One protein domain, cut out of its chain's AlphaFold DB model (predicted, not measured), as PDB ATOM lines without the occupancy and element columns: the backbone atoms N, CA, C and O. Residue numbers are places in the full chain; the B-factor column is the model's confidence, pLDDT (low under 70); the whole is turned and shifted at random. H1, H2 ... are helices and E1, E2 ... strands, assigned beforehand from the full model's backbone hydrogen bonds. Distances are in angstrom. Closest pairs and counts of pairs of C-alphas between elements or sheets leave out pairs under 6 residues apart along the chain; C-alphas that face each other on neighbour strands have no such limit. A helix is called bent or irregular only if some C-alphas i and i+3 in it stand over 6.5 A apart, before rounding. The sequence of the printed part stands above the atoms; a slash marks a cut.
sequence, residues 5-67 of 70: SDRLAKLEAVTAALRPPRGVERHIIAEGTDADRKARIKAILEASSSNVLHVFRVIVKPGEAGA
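AT A GLANCE: This is residues 5 to 67 of the 70 residues of an uncharacterized protein of Bosea sp. PAMC 26642 (UniProt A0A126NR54). A narrow ribbon of two parallel strands, E1 and E2 side by side, has the helix H2 packed over one face, while the helix H1, residues 5 to 18, sticks out as a long free arm beyond the end where both strands begin. The short helix H3 lies past the opposite end, where E2 ends. The printed part has 63 residues, with three named helices and two named strands in the order H1, E1, H2, E2, H3, and its class is mixed, helices and strands. It is extended, with a radius of gyration of the C-alphas of 18.6 A and spans of 60 by 22 by 16 A, the arm H1 adding much of the length.

IN THESE COORDINATES: The strand E1, residues 23 to 30, measures 22.6 A from first to last C-alpha and begins with C-alpha 23 at (42.055, 26.968, -17.992). The strand E2, residues 52 to 59, measures 22.0 A. The helix H2, residues 34 to 47, measures 20.1 A. The helix H1, residues 5 to 18, measures 19.9 A and begins with C-alpha 5 at (55.582, 4.340, -32.996). The helix H3, residues 62 to 67, measures 9.8 A and ends with C-alpha 67 at (19.295, 45.761, -27.907); it is neither bent nor irregular, but only just: C-alphas 63 and 66 are 6.3 A apart.

HOW THE PARTS SIT: E1 and E2 are parallel neighbours, with 18 degrees between their directions. C-alphas 26 and 55, which face each other, are 4.8 A apart. Across this pair N 27 and O 55, at 2.9 A, and N 55 and O 25, at 2.8 A, are within hydrogen-bond range. E1, H2 and E2 form a strand-helix-strand unit, two parallel neighbour strands with a helix between them along the chain, and its crossover is right-handed. The closest C-alphas of E1 and H2 are those of Ile 29 and Arg 37, 6.8 A apart. Those of H2 and E2 are the C-alphas of Ile 41 and Phe 56, 8.0 A apart. H1 stands free, and it is apart from H2, E2 and H3. H3 is apart from E1 and H2. In H1 and H2 every O i to N i+4 pair is within hydrogen-bond range; in H3 0 of 2 are, beside 2 of 3 O i to N i+3 pairs.

THE WHOLE: The two C-alphas farthest apart are those of Asp 6 and Gly 63, 60.4 A. Without H1 the body of 49 residues spans 42 by 16 by 15 A. The printed part has no cut, and its four links, H1 to E1, E1 to H2, H2 to E2 and E2 to H3, are tight. The mean pLDDT of the printed part is 82.8, and residues 20 to 21 and 64 to 67 are under 70.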
ATOM      1  N   SER A   5      56.360   4.140 -34.220       81.25
ATOM      2  CA  SER A   5      55.582   4.340 -32.996       81.25
ATOM      3  C   SER A   5      56.313   5.201 -31.958       81.25
ATOM      4  O   SER A   5      55.715   6.118 -31.401       81.25
ATOM      5  N   ASP A   6      57.625   5.012 -31.768       85.75
ATOM      6  CA  ASP A   6      58.418   5.830 -30.830       85.75
ATOM      7  C   ASP A   6      58.523   7.301 -31.267       85.75
ATOM      8  O   ASP A   6      58.670   8.207 -30.441       85.75
ATOM      9  N   ARG A   7      58.498   7.556 -32.581       85.06
ATOM     10  CA  ARG A   7      58.541   8.919 -33.136       85.06
ATOM     11  C   ARG A   7      57.189   9.612 -32.994       85.06
ATOM     12  O   ARG A   7      57.172  10.795 -32.663       85.06
ATOM     13  N   LEU A   8      56.093   8.880 -33.200       85.88
ATOM     14  CA  LEU A   8      54.731   9.378 -32.995       85.88
ATOM     15  C   LEU A   8      54.481   9.737 -31.529       85.88
ATOM     16  O   LEU A   8      54.110  10.872 -31.251       85.88
ATOM     17  N   ALA A   9      54.817   8.847 -30.591       82.94
ATOM     18  CA  ALA A   9      54.647   9.108 -29.160       82.94
ATOM     19  C   ALA A   9      55.415  10.361 -28.690       82.94
ATOM     20  O   ALA A   9      54.925  11.148 -27.882       82.94
ATOM     21  N   LYS A  10      56.619  10.599 -29.232       85.94
ATOM     22  CA  LYS A  10      57.380  11.827 -28.949       85.94
ATOM     23  C   LYS A  10      56.723  13.080 -29.517       85.94
ATOM     24  O   LYS A  10      56.725  14.105 -28.844       85.94
ATOM     25  N   LEU A  11      56.186  13.016 -30.734       85.56
ATOM     26  CA  LEU A  11      55.463  14.136 -31.341       85.56
ATOM     27  C   LEU A  11      54.192  14.471 -30.559       85.56
ATOM     28  O   LEU A  11      53.914  15.646 -30.333       85.56
ATOM     29  N   GLU A  12      53.461  13.461 -30.096       81.69
ATOM     30  CA  GLU A  12      52.287  13.642 -29.241       81.69
ATOM     31  C   GLU A  12      52.661  14.277 -27.899       81.69
ATOM     32  O   GLU A  12      52.049  15.269 -27.507       81.69
ATOM     33  N   ALA A  13      53.722  13.797 -27.241       80.69
ATOM     34  CA  ALA A  13      54.206  14.374 -25.987       80.69
ATOM     35  C   ALA A  13      54.663  15.835 -26.145       80.69
ATOM     36  O   ALA A  13      54.327  16.685 -25.321       80.69
ATOM     37  N   VAL A  14      55.382  16.154 -27.229       84.06
ATOM     38  CA  VAL A  14      55.784  17.534 -27.550       84.06
ATOM     39  C   VAL A  14      54.556  18.399 -27.831       84.06
ATOM     40  O   VAL A  14      54.471  19.522 -27.346       84.06
ATOM     41  N   THR A  15      53.565  17.875 -28.554       79.19
ATOM     42  CA  THR A  15      52.328  18.606 -28.860       79.19
ATOM     43  C   THR A  15      51.507  18.881 -27.600       79.19
ATOM     44  O   THR A  15      50.988  19.986 -27.451       79.19
ATOM     45  N   ALA A  16      51.419  17.919 -26.679       71.94
ATOM     46  CA  ALA A  16      50.751  18.086 -25.391       71.94
ATOM     47  C   ALA A  16      51.477  19.105 -24.497       71.94
ATOM     48  O   ALA A  16      50.830  19.942 -23.871       71.94
ATOM     49  N   ALA A  17      52.814  19.099 -24.490       72.25
ATOM     50  CA  ALA A  17      53.607  20.088 -23.759       72.25
ATOM     51  C   ALA A  17      53.473  21.507 -24.345       72.25
ATOM     52  O   ALA A  17      53.446  22.484 -23.601       72.25
ATOM     53  N   LEU A  18      53.357  21.626 -25.671       75.50
ATOM     54  CA  LEU A  18      53.168  22.904 -26.370       75.50
ATOM     55  C   LEU A  18      51.732  23.441 -26.289       75.50
ATOM     56  O   LEU A  18      51.504  24.621 -26.552       75.50
ATOM     57  N   ARG A  19      50.755  22.592 -25.961       70.00
ATOM     58  CA  ARG A  19      49.340  22.958 -25.835       70.00
ATOM     59  C   ARG A  19      48.854  22.637 -24.425       70.00
ATOM     60  O   ARG A  19      48.119  21.661 -24.257       70.00
ATOM     61  N   PRO A  20      49.247  23.437 -23.415       68.88
ATOM     62  CA  PRO A  20      48.746  23.241 -22.067       68.88
ATOM     63  C   PRO A  20      47.211  23.240 -22.075       68.88
ATOM     64  O   PRO A  20      46.600  23.984 -22.857       68.88
ATOM     65  N   PRO A  21      46.564  22.407 -21.240       67.00
ATOM     66  CA  PRO A  21      45.114  22.412 -21.130       67.00
ATOM     67  C   PRO A  21      44.650  23.838 -20.830       67.00
ATOM     68  O   PRO A  21      45.199  24.506 -19.953       67.00
ATOM     69  N   ARG A  22      43.680  24.330 -21.608       74.69
ATOM     70  CA  ARG A  22      43.133  25.673 -21.396       74.69
ATOM     71  C   ARG A  22      42.462  25.701 -20.027       74.69
ATOM     72  O   ARG A  22      41.593  24.869 -19.763       74.69
ATOM     73  N   GLY A  23      42.838  26.661 -19.186       80.31
ATOM     74  CA  GLY A  23      42.055  26.968 -17.992       80.31
ATOM     75  C   GLY A  23      40.658  27.425 -18.414       80.31
ATOM     76  O   GLY A  23      40.507  28.037 -19.470       80.31
ATOM     77  N   VAL A  24      39.628  27.117 -17.630       86.19
ATOM     78  CA  VAL A  24      38.283  27.659 -17.861       86.19
ATOM     79  C   VAL A  24      37.909  28.512 -16.668       86.19
ATOM     80  O   VAL A  24      37.775  27.999 -15.559       86.19
ATOM     81  N   GLU A  25      37.688  29.797 -16.912       88.44
ATOM     82  CA  GLU A  25      37.232  30.732 -15.891       88.44
ATOM     83  C   GLU A  25      35.816  31.206 -16.193       88.44
ATOM     84  O   GLU A  25      35.487  31.583 -17.320       88.44
ATOM     85  N   ARG A  26      34.960  31.188 -15.170       91.69
ATOM     86  CA  ARG A  26      33.557  31.587 -15.278       91.69
ATOM     87  C   ARG A  26      33.323  32.850 -14.471       91.69
ATOM     88  O   ARG A  26      33.610  32.886 -13.280       91.69
ATOM     89  N   HIS A  27      32.748  33.844 -15.125       90.62
ATOM     90  CA  HIS A  27      32.558  35.184 -14.590       90.62
ATOM     91  C   HIS A  27      31.075  35.531 -14.619       90.62
ATOM     92  O   HIS A  27      30.399  35.292 -15.622       90.62
ATOM     93  N   ILE A  28      30.560  36.106 -13.534       91.00
ATOM     94  CA  ILE A  28      29.199  36.648 -13.490       91.00
ATOM     95  C   ILE A  28      29.316  38.161 -13.395       91.00
ATOM     96  O   ILE A  28      29.868  38.687 -12.431       91.00
ATOM     97  N   ILE A  29      28.790  38.859 -14.398       89.50
ATOM     98  CA  ILE A  29      28.719  40.318 -14.408       89.50
ATOM     99  C   ILE A  29      27.254  40.687 -14.223       89.50
ATOM    100  O   ILE A  29      26.454  40.615 -15.159       89.50
ATOM    101  N   ALA A  30      26.911  41.028 -12.984       82.94
ATOM    102  CA  ALA A  30      25.612  41.567 -12.629       82.94
ATOM    103  C   ALA A  30      25.678  43.096 -12.604       82.94
ATOM    104  O   ALA A  30      26.648  43.663 -12.092       82.94
ATOM    105  N   GLU A  31      24.616  43.720 -13.120       75.19
ATOM    106  CA  GLU A  31      24.345  45.157 -13.011       75.19
ATOM    107  C   GLU A  31      25.373  46.073 -13.707       75.19
ATOM    108  O   GLU A  31      26.432  45.650 -14.175       75.19
ATOM    109  N   GLY A  32      25.029  47.357 -13.819       80.06
ATOM    110  CA  GLY A  32      25.801  48.357 -14.565       80.06
ATOM    111  C   GLY A  32      25.325  48.537 -16.005       80.06
ATOM    112  O   GLY A  32      24.548  47.734 -16.525       80.06
ATOM    113  N   THR A  33      25.772  49.618 -16.638       86.00
ATOM    114  CA  THR A  33      25.466  49.920 -18.044       86.00
ATOM    115  C   THR A  33      26.236  48.995 -18.988       86.00
ATOM    116  O   THR A  33      27.175  48.310 -18.585       86.00
ATOM    117  N   ASP A  34      25.885  48.984 -20.276       85.00
ATOM    118  CA  ASP A  34      26.648  48.235 -21.283       85.00
ATOM    119  C   ASP A  34      28.139  48.625 -21.313       85.00
ATOM    120  O   ASP A  34      29.013  47.758 -21.400       85.00
ATOM    121  N   ALA A  35      28.436  49.917 -21.148       88.12
ATOM    122  CA  ALA A  35      29.801  50.428 -21.084       88.12
ATOM    123  C   ALA A  35      30.569  49.871 -19.872       88.12
ATOM    124  O   ALA A  35      31.699  49.404 -20.026       88.12
ATOM    125  N   ASP A  36      29.940  49.836 -18.692       89.56
ATOM    126  CA  ASP A  36      30.555  49.299 -17.470       89.56
ATOM    127  C   ASP A  36      30.881  47.810 -17.616       89.56
ATOM    128  O   ASP A  36      31.950  47.340 -17.218       89.56
ATOM    129  N   ARG A  37      29.969  47.050 -18.231       89.62
ATOM    130  CA  ARG A  37      30.156  45.614 -18.468       89.62
ATOM    131  C   ARG A  37      31.297  45.356 -19.447       89.62
ATOM    132  O   ARG A  37      32.143  44.505 -19.173       89.62
ATOM    133  N   LYS A  38      31.369  46.119 -20.542       89.75
ATOM    134  CA  LYS A  38      32.478  46.051 -21.508       89.75
ATOM    135  C   LYS A  38      33.818  46.392 -20.859       89.75
ATOM    136  O   LYS A  38      34.792  45.673 -21.081       89.75
ATOM    137  N   ALA A  39      33.861  47.424 -20.017       92.00
ATOM    138  CA  ALA A  39      35.065  47.792 -19.276       92.00
ATOM    139  C   ALA A  39      35.521  46.666 -18.331       92.00
ATOM    140  O   ALA A  39      36.703  46.326 -18.307       92.00
ATOM    141  N   ARG A  40      34.586  46.023 -17.617       90.81
ATOM    142  CA  ARG A  40      34.886  44.874 -16.744       90.81
ATOM    143  C   ARG A  40      35.409  43.665 -17.517       90.81
ATOM    144  O   ARG A  40      36.405  43.079 -17.104       90.81
ATOM    145  N   ILE A  41      34.779  43.304 -18.639       91.31
ATOM    146  CA  ILE A  41      35.255  42.204 -19.498       91.31
ATOM    147  C   ILE A  41      36.673  42.503 -19.987       91.31
ATOM    148  O   ILE A  41      37.542  41.641 -19.896       91.31
ATOM    149  N   LYS A  42      36.924  43.733 -20.450       93.19
ATOM    150  CA  LYS A  42      38.249  44.157 -20.911       93.19
ATOM    151  C   LYS A  42      39.304  44.018 -19.811       93.19
ATOM    152  O   LYS A  42      40.331  43.398 -20.057       93.19
ATOM    153  N   ALA A  43      39.020  44.502 -18.604       92.81
ATOM    154  CA  ALA A  43      39.941  44.389 -17.475       92.81
ATOM    155  C   ALA A  43      40.262  42.924 -17.120       92.81
ATOM    156  O   ALA A  43      41.410  42.596 -16.834       92.81
ATOM    157  N   ILE A  44      39.267  42.030 -17.180       91.12
ATOM    158  CA  ILE A  44      39.465  40.594 -16.926       91.12
ATOM    159  C   ILE A  44      40.358  39.966 -17.999       91.12
ATOM    160  O   ILE A  44      41.254  39.195 -17.671       91.12
ATOM    161  N   LEU A  45      40.142  40.307 -19.271       90.00
ATOM    162  CA  LEU A  45      40.970  39.802 -20.367       90.00
ATOM    163  C   LEU A  45      42.412  40.324 -20.289       90.00
ATOM    164  O   LEU A  45      43.337  39.565 -20.552       90.00
ATOM    165  N   GLU A  46      42.609  41.586 -19.899       91.56
ATOM    166  CA  GLU A  46      43.940  42.188 -19.721       91.56
ATOM    167  C   GLU A  46      44.704  41.593 -18.529       91.56
ATOM    168  O   GLU A  46      45.925  41.466 -18.586       91.56
ATOM    169  N   ALA A  47      43.997  41.205 -17.464       87.50
ATOM    170  CA  ALA A  47      44.592  40.570 -16.290       87.50
ATOM    171  C   ALA A  47      44.840  39.060 -16.465       87.50
ATOM    172  O   ALA A  47      45.507  38.448 -15.627       87.50
ATOM    173  N   SER A  48      44.285  38.442 -17.510       84.81
ATOM    174  CA  SER A  48      44.310  36.991 -17.671       84.81
ATOM    175  C   SER A  48      45.594  36.471 -18.316       84.81
ATOM    176  O   SER A  48      46.242  37.125 -19.133       84.81
ATOM    177  N   SER A  49      45.941  35.231 -17.973       76.69
ATOM    178  CA  SER A  49      47.023  34.501 -18.629       76.69
ATOM    179  C   SER A  49      46.621  34.043 -20.038       76.69
ATOM    180  O   SER A  49      45.456  33.775 -20.329       76.69
ATOM    181  N   SER A  50      47.602  33.896 -20.930       73.56
ATOM    182  CA  SER A  50      47.380  33.696 -22.372       73.56
ATOM    183  C   SER A  50      46.722  32.361 -22.776       73.56
ATOM    184  O   SER A  50      46.546  32.118 -23.966       73.56
ATOM    185  N   ASN A  51      46.356  31.488 -21.828       81.25
ATOM    186  CA  ASN A  51      45.783  30.165 -22.107       81.25
ATOM    187  C   ASN A  51      44.523  29.852 -21.275       81.25
ATOM    188  O   ASN A  51      44.367  28.745 -20.750       81.25
ATOM    189  N   VAL A  52      43.619  30.826 -21.153       84.81
ATOM    190  CA  VAL A  52      42.342  30.675 -20.441       84.81
ATOM    191  C   VAL A  52      41.165  30.949 -21.378       84.81
ATOM    192  O   VAL A  52      41.142  31.925 -22.124       84.81
ATOM    193  N   LEU A  53      40.162  30.072 -21.338       85.62
ATOM    194  CA  LEU A  53      38.845  30.299 -21.922       85.62
ATOM    195  C   LEU A  53      37.950  30.967 -20.874       85.62
ATOM    196  O   LEU A  53      37.573  30.344 -19.881       85.62
ATOM    197  N   HIS A  54      37.576  32.217 -21.124       89.75
ATOM    198  CA  HIS A  54      36.653  32.951 -20.264       89.75
ATOM    199  C   HIS A  54      35.208  32.748 -20.714       89.75
ATOM    200  O   HIS A  54      34.880  32.908 -21.890       89.75
ATOM    201  N   VAL A  55      34.328  32.445 -19.765       91.81
ATOM    202  CA  VAL A  55      32.880  32.370 -19.974       91.81
ATOM    203  C   VAL A  55      32.220  33.443 -19.118       91.81
ATOM    204  O   VAL A  55      32.240  33.357 -17.891       91.81
ATOM    205  N   PHE A  56      31.616  34.443 -19.757       91.75
ATOM    206  CA  PHE A  56      30.929  35.536 -19.072       91.75
ATOM    207  C   PHE A  56      29.418  35.321 -19.104       91.75
ATOM    208  O   PHE A  56      28.805  35.290 -20.170       91.75
ATOM    209  N   ARG A  57      28.802  35.217 -17.927       91.19
ATOM    210  CA  ARG A  57      27.353  35.318 -17.766       91.19
ATOM    211  C   ARG A  57      27.010  36.756 -17.410       91.19
ATOM    212  O   ARG A  57      27.284  37.207 -16.298       91.19
ATOM    213  N   VAL A  58      26.405  37.459 -18.355       89.12
ATOM    214  CA  VAL A  58      25.974  38.842 -18.168       89.12
ATOM    215  C   VAL A  58      24.495  38.869 -17.800       89.12
ATOM    216  O   VAL A  58      23.668  38.304 -18.515       89.12
ATOM    217  N   ILE A  59      24.163  39.512 -16.682       86.19
ATOM    218  CA  ILE A  59      22.777  39.715 -16.251       86.19
ATOM    219  C   ILE A  59      22.380  41.141 -16.625       86.19
ATOM    220  O   ILE A  59      22.875  42.103 -16.038       86.19
ATOM    221  N   VAL A  60      21.493  41.261 -17.611       84.38
ATOM    222  CA  VAL A  60      20.956  42.539 -18.093       84.38
ATOM    223  C   VAL A  60      19.502  42.715 -17.664       84.38
ATOM    224  O   VAL A  60      18.785  41.739 -17.431       84.38
ATOM    225  N   LYS A  61      19.048  43.968 -17.576       81.44
ATOM    226  CA  LYS A  61      17.625  44.267 -17.368       81.44
ATOM    227  C   LYS A  61      16.817  43.866 -18.615       81.44
ATOM    228  O   LYS A  61      17.342  43.976 -19.723       81.44
ATOM    229  N   PRO A  62      15.531  43.490 -18.482       78.56
ATOM    230  CA  PRO A  62      14.706  43.079 -19.624       78.56
ATOM    231  C   PRO A  62      14.672  44.089 -20.785       78.56
ATOM    232  O   PRO A  62      14.726  43.688 -21.940       78.56
ATOM    233  N   GLY A  63      14.655  45.395 -20.488       75.62
ATOM    234  CA  GLY A  63      14.667  46.452 -21.511       75.62
ATOM    235  C   GLY A  63      15.983  46.578 -22.291       75.62
ATOM    236  O   GLY A  63      15.989  47.134 -23.382       75.62
ATOM    237  N   GLU A  64      17.086  46.040 -21.769       68.56
ATOM    238  CA  GLU A  64      18.394  46.029 -22.443       68.56
ATOM    239  C   GLU A  64      18.591  44.769 -23.301       68.56
ATOM    240  O   GLU A  64      19.345  44.797 -24.271       68.56
ATOM    241  N   ALA A  65      17.882  43.678 -22.985       64.88
ATOM    242  CA  ALA A  65      18.002  42.406 -23.697       64.88
ATOM    243  C   ALA A  65      17.621  42.519 -25.185       64.88
ATOM    244  O   ALA A  65      18.228  41.862 -26.027       64.88
ATOM    245  N   GLY A  66      16.664  43.392 -25.524       59.72
ATOM    246  CA  GLY A  66      16.241  43.628 -26.910       59.72
ATOM    247  C   GLY A  66      17.298  44.315 -27.784       59.72
ATOM    248  O   GLY A  66      17.302  44.117 -28.995       59.72
ATOM    249  N   ALA A  67      18.225  45.068 -27.187       56.47
ATOM    250  CA  ALA A  67      19.295  45.761 -27.907       56.47
ATOM    251  C   ALA A  67      20.534  44.877 -28.154       56.47
ATOM    252  O   ALA A  67      21.441  45.288 -28.868       56.47
TER     253      ALA A  67